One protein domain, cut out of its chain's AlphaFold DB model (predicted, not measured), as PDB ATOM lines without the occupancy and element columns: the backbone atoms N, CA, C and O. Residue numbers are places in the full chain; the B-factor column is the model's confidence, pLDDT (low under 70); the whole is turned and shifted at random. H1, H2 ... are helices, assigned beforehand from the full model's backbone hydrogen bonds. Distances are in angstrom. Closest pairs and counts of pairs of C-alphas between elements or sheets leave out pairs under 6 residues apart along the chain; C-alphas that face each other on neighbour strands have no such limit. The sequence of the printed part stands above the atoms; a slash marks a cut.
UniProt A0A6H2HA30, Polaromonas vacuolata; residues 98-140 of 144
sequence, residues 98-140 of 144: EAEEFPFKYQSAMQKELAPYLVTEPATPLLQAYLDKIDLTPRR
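This is residues 98 to 140 of the 144 residues of a protein of Polaromonas vacuolata (UniProt A0A6H2HA30). With little regular structure, the printed part is a flat, open ring of chain, its two short helices H1 and H2 set on opposite sides of an empty middle. The ring nearly closes where residues 101 to 102 pair, antiparallel, with residues 139 to 140. The printed part has 43 residues, 13 of them in H1 and then H2, with no named strand: all helix by class. It is loose, with a radius of gyration of the C-alphas of 13.0 A, and spans 33 by 27 by 10 A.

Start at C-alpha 98, (363.889, 371.629, 363.942), and go on to Ser 108, where H1, residues 108 to 113, runs 9.0 A. Then find C-alpha 125 at (394.135, 364.747, 365.430); from there H2, residues 125 to 131, runs 9.9 A to C-alpha 131 at (385.907, 369.721, 367.711).

H1 and H2 are apart. In both, every O i to N i+4 pair is within hydrogen-bond range. Residues 108 to 113, 115 to 122 and 124 to 130 stand free.

The two C-alphas farthest apart, of Ala 109 and Leu 126, are 32.9 A apart. The link from H1 to H2, 11 residues, is long. The printed part has no cut, and no printed residue is under 70 in pLDDT.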
ATOM      1  N   GLU A  98     362.836 372.583 363.578       90.25
ATOM      2  CA  GLU A  98     363.889 371.629 363.942       90.25
ATOM      3  C   GLU A  98     365.262 372.276 364.151       90.25
ATOM      4  O   GLU A  98     366.146 371.631 364.705       90.25
ATOM      5  N   ALA A  99     365.456 373.517 363.699       93.06
ATOM      6  CA  ALA A  99     366.703 374.269 363.812       93.06
ATOM      7  C   ALA A  99     366.643 375.378 364.877       93.06
ATOM      8  O   ALA A  99     367.595 376.152 364.998       93.06
ATOM      9  N   GLU A 100     365.559 375.473 365.657       93.31
ATOM     10  CA  GLU A 100     365.437 376.448 366.749       93.31
ATOM     11  C   GLU A 100     366.487 376.233 367.846       93.31
ATOM     12  O   GLU A 100     367.013 377.210 368.383       93.31
ATOM     13  N   GLU A 101     366.836 374.975 368.135       94.38
ATOM     14  CA  GLU A 101     367.834 374.601 369.139       94.38
ATOM     15  C   GLU A 101     369.043 373.900 368.505       94.38
ATOM     16  O   GLU A 101     368.923 372.915 367.774       94.38
ATOM     17  N   PHE A 102     370.239 374.396 368.810       92.50
ATOM     18  CA  PHE A 102     371.502 373.757 368.472       92.50
ATOM     19  C   PHE A 102     371.894 372.757 369.566       92.50
ATOM     20  O   PHE A 102     371.827 373.134 370.733       92.50
ATOM     21  N   PRO A 103     372.420 371.562 369.233       94.44
ATOM     22  CA  PRO A 103     372.639 371.037 367.885       94.44
ATOM     23  C   PRO A 103     371.382 370.392 367.283       94.44
ATOM     24  O   PRO A 103     370.672 369.648 367.955       94.44
ATOM     25  N   PHE A 104     371.180 370.581 365.978       93.19
ATOM     26  CA  PHE A 104     370.078 369.980 365.223       93.19
ATOM     27  C   PHE A 104     370.569 369.059 364.102       93.19
ATOM     28  O   PHE A 104     371.756 368.994 363.775       93.19
ATOM     29  N   LYS A 105     369.632 368.330 363.488       92.25
ATOM     30  CA  LYS A 105     369.872 367.516 362.291       92.25
ATOM     31  C   LYS A 105     368.885 367.915 361.207       92.25
ATOM     32  O   LYS A 105     367.709 368.115 361.489       92.25
ATOM     33  N   TYR A 106     369.347 367.959 359.962       92.75
ATOM     34  CA  TYR A 106     368.463 368.159 358.815       92.75
ATOM     35  C   TYR A 106     367.408 367.046 358.742       92.75
ATOM     36  O   TYR A 106     367.702 365.889 359.054       92.75
ATOM     37  N   GLN A 107     366.200 367.370 358.288       93.25
ATOM     38  CA  GLN A 107     365.178 366.363 358.007       93.25
ATOM     39  C   GLN A 107     365.630 365.407 356.890       93.25
ATOM     40  O   GLN A 107     366.455 365.753 356.047       93.25
ATOM     41  N   SER A 108     365.063 364.200 356.845       93.50
ATOM     42  CA  SER A 108     365.509 363.137 355.926       93.50
ATOM     43  C   SER A 108     365.489 363.521 354.438       93.50
ATOM     44  O   SER A 108     366.379 363.110 353.695       93.50
ATOM     45  N   ALA A 109     364.501 364.305 353.992       94.25
ATOM     46  CA  ALA A 109     364.434 364.806 352.620       94.25
ATOM     47  C   ALA A 109     365.572 365.800 352.344       94.25
ATOM     48  O   ALA A 109     366.353 365.606 351.416       94.25
ATOM     49  N   MET A 110     365.738 366.787 353.228       93.62
ATOM     50  CA  MET A 110     366.781 367.804 353.120       93.62
ATOM     51  C   MET A 110     368.192 367.208 353.228       93.62
ATOM     52  O   MET A 110     369.080 367.620 352.495       93.62
ATOM     53  N   GLN A 111     368.410 366.180 354.057       94.00
ATOM     54  CA  GLN A 111     369.687 365.451 354.106       94.00
ATOM     55  C   GLN A 111     370.069 364.853 352.750       94.00
ATOM     56  O   GLN A 111     371.246 364.848 352.402       94.00
ATOM     57  N   LYS A 112     369.095 364.342 351.983       95.06
ATOM     58  CA  LYS A 112     369.355 363.777 350.650       95.06
ATOM     59  C   LYS A 112     369.739 364.863 349.653       95.06
ATOM     60  O   LYS A 112     370.680 364.674 348.893       95.06
ATOM     61  N   GLU A 113     369.037 365.991 349.675       93.38
ATOM     62  CA  GLU A 113     369.325 367.132 348.800       93.38
ATOM     63  C   GLU A 113     370.670 367.785 349.137       93.38
ATOM     64  O   GLU A 113     371.435 368.150 348.246       93.38
ATOM     65  N   LEU A 114     370.994 367.863 350.429       93.12
ATOM     66  CA  LEU A 114     372.247 368.415 350.930       93.12
ATOM     67  C   LEU A 114     373.403 367.415 350.929       93.12
ATOM     68  O   LEU A 114     374.517 367.808 351.262       93.12
ATOM     69  N   ALA A 115     373.185 366.152 350.552       94.12
ATOM     70  CA  ALA A 115     374.198 365.102 350.653       94.12
ATOM     71  C   ALA A 115     375.572 365.500 350.074       94.12
ATOM     72  O   ALA A 115     376.566 365.249 350.754       94.12
ATOM     73  N   PRO A 116     375.678 366.182 348.909       91.12
ATOM     74  CA  PRO A 116     376.971 366.629 348.381       91.12
ATOM     75  C   PRO A 116     377.722 367.617 349.287       91.12
ATOM     76  O   PRO A 116     378.945 367.683 349.232       91.12
ATOM     77  N   TYR A 117     377.001 368.377 350.114       90.88
ATOM     78  CA  TYR A 117     377.545 369.384 351.030       90.88
ATOM     79  C   TYR A 117     377.806 368.843 352.441       90.88
ATOM     80  O   TYR A 117     378.426 369.529 353.249       90.88
ATOM     81  N   LEU A 118     377.336 367.630 352.751       92.81
ATOM     82  CA  LEU A 118     377.514 366.981 354.054       92.81
ATOM     83  C   LEU A 118     378.682 365.984 354.072       92.81
ATOM     84  O   LEU A 118     378.951 365.373 355.105       92.81
ATOM     85  N   VAL A 119     379.377 365.805 352.944       93.25
ATOM     86  CA  VAL A 119     380.568 364.952 352.862       93.25
ATOM     87  C   VAL A 119     381.731 365.634 353.576       93.25
ATOM     88  O   VAL A 119     382.161 366.719 353.188       93.25
ATOM     89  N   THR A 120     382.267 364.974 354.599       93.50
ATOM     90  CA  THR A 120     383.443 365.421 355.348       93.50
ATOM     91  C   THR A 120     384.608 364.459 355.148       93.50
ATOM     92  O   THR A 120     384.426 363.252 354.973       93.50
ATOM     93  N   GLU A 121     385.828 364.988 355.187       93.88
ATOM     94  CA  GLU A 121     387.018 364.152 355.338       93.88
ATOM     95  C   GLU A 121     387.165 363.696 356.801       93.88
ATOM     96  O   GLU A 121     386.675 364.376 357.712       93.88
ATOM     97  N   PRO A 122     387.848 362.565 357.064       95.56
ATOM     98  CA  PRO A 122     388.169 362.164 358.428       95.56
ATOM     99  C   PRO A 122     388.933 363.271 359.162       95.56
ATOM    100  O   PRO A 122     389.910 363.816 358.643       95.56
ATOM    101  N   ALA A 123     388.515 363.587 360.388       96.19
ATOM    102  CA  ALA A 123     389.188 364.604 361.180       96.19
ATOM    103  C   ALA A 123     390.628 364.175 361.509       96.19
ATOM    104  O   ALA A 123     390.880 363.076 362.004       96.19
ATOM    105  N   THR A 124     391.587 365.066 361.259       97.56
ATOM    106  CA  THR A 124     392.962 364.890 361.745       97.56
ATOM    107  C   THR A 124     393.014 365.083 363.267       97.56
ATOM    108  O   THR A 124     392.111 365.706 363.828       97.56
ATOM    109  N   PRO A 125     394.072 364.630 363.969       98.25
ATOM    110  CA  PRO A 125     394.135 364.747 365.430       98.25
ATOM    111  C   PRO A 125     393.973 366.179 365.962       98.25
ATOM    112  O   PRO A 125     393.314 366.386 366.976       98.25
ATOM    113  N   LEU A 126     394.530 367.180 365.266       97.88
ATOM    114  CA  LEU A 126     394.389 368.587 365.659       97.88
ATOM    115  C   LEU A 126     392.968 369.114 365.438       97.88
ATOM    116  O   LEU A 126     392.477 369.890 366.256       97.88
ATOM    117  N   LEU A 127     392.305 368.684 364.358       97.31
ATOM    118  CA  LEU A 127     390.916 369.051 364.099       97.31
ATOM    119  C   LEU A 127     389.984 368.387 365.115       97.31
ATOM    120  O   LEU A 127     389.133 369.067 365.676       97.31
ATOM    121  N   GLN A 128     390.180 367.102 365.415       97.56
ATOM    122  CA  GLN A 128     389.382 366.404 366.422       97.56
ATOM    123  C   GLN A 128     389.527 367.065 367.798       97.56
ATOM    124  O   GLN A 128     388.526 367.414 368.410       97.56
ATOM    125  N   ALA A 129     390.757 367.372 368.224       97.88
ATOM    126  CA  ALA A 129     391.004 368.073 369.484       97.88
ATOM    127  C   ALA A 129     390.387 369.486 369.544       97.88
ATOM    128  O   ALA A 129     390.197 370.030 370.632       97.88
ATOM    129  N   TYR A 130     390.115 370.115 368.397       97.00
ATOM    130  CA  TYR A 130     389.347 371.358 368.323       97.00
ATOM    131  C   TYR A 130     387.839 371.095 368.421       97.00
ATOM    132  O   TYR A 130     387.168 371.763 369.205       97.00
ATOM    133  N   LEU A 131     387.321 370.110 367.683       95.00
ATOM    134  CA  LEU A 131     385.907 369.721 367.711       95.00
ATOM    135  C   LEU A 131     385.464 369.277 369.111       95.00
ATOM    136  O   LEU A 131     384.389 369.662 369.556       95.00
ATOM    137  N   ASP A 132     386.323 368.564 369.842       96.44
ATOM    138  CA  ASP A 132     386.063 368.112 371.215       96.44
ATOM    139  C   ASP A 132     385.903 369.275 372.216       96.44
ATOM    140  O   ASP A 132     385.387 369.082 373.316       96.44
ATOM    141  N   LYS A 133     386.338 370.493 371.859       97.31
ATOM    142  CA  LYS A 133     386.162 371.708 372.679       97.31
ATOM    143  C   LYS A 133     384.835 372.419 372.414       97.31
ATOM    144  O   LYS A 133     384.532 373.383 373.117       97.31
ATOM    145  N   ILE A 134     384.083 372.012 371.393       94.50
ATOM    146  CA  ILE A 134     382.807 372.639 371.051       94.50
ATOM    147  C   ILE A 134     381.754 372.187 372.065       94.50
ATOM    148  O   ILE A 134     381.452 371.003 372.187       94.50
ATOM    149  N   ASP A 135     381.176 373.145 372.786       93.75
ATOM    150  CA  ASP A 135     380.085 372.887 373.719       93.75
ATOM    151  C   ASP A 135     378.770 372.646 372.957       93.75
ATOM    152  O   ASP A 135     378.185 373.555 372.364       93.75
ATOM    153  N   LEU A 136     378.299 371.400 372.984       93.56
ATOM    154  CA  LEU A 136     377.066 370.957 372.328       93.56
ATOM    155  C   LEU A 136     375.836 371.022 373.246       93.56
ATOM    156  O   LEU A 136     374.821 370.393 372.946       93.56
ATOM    157  N   THR A 137     375.909 371.750 374.365       94.62
ATOM    158  CA  THR A 137     374.748 371.966 375.237       94.62
ATOM    159  C   THR A 137     373.609 372.626 374.446       94.62
ATOM    160  O   THR A 137     373.858 373.661 373.808       94.62
ATOM    161  N   PRO A 138     372.384 372.057 374.491       94.44
ATOM    162  CA  PRO A 138     371.212 372.612 373.828       94.44
ATOM    163  C   PRO A 138     370.995 374.089 374.147       94.44
ATOM    164  O   PRO A 138     370.925 374.472 375.317       94.44
ATOM    165  N   ARG A 139     370.909 374.920 373.110       94.31
ATOM    166  CA  ARG A 139     370.659 376.364 373.220       94.31
ATOM    167  C   ARG A 139     369.980 376.878 371.957       94.31
ATOM    168  O   ARG A 139     370.117 376.256 370.905       94.31
ATOM    169  N   ARG A 140     369.307 378.027 372.024       93.50
ATOM    170  CA  ARG A 140     368.724 378.646 370.827       93.50
ATOM    171  C   ARG A 140     369.797 378.971 369.793       93.50
ATOM    172  O   ARG A 140     370.832 379.543 370.125       93.50
TER     173      ARG A 140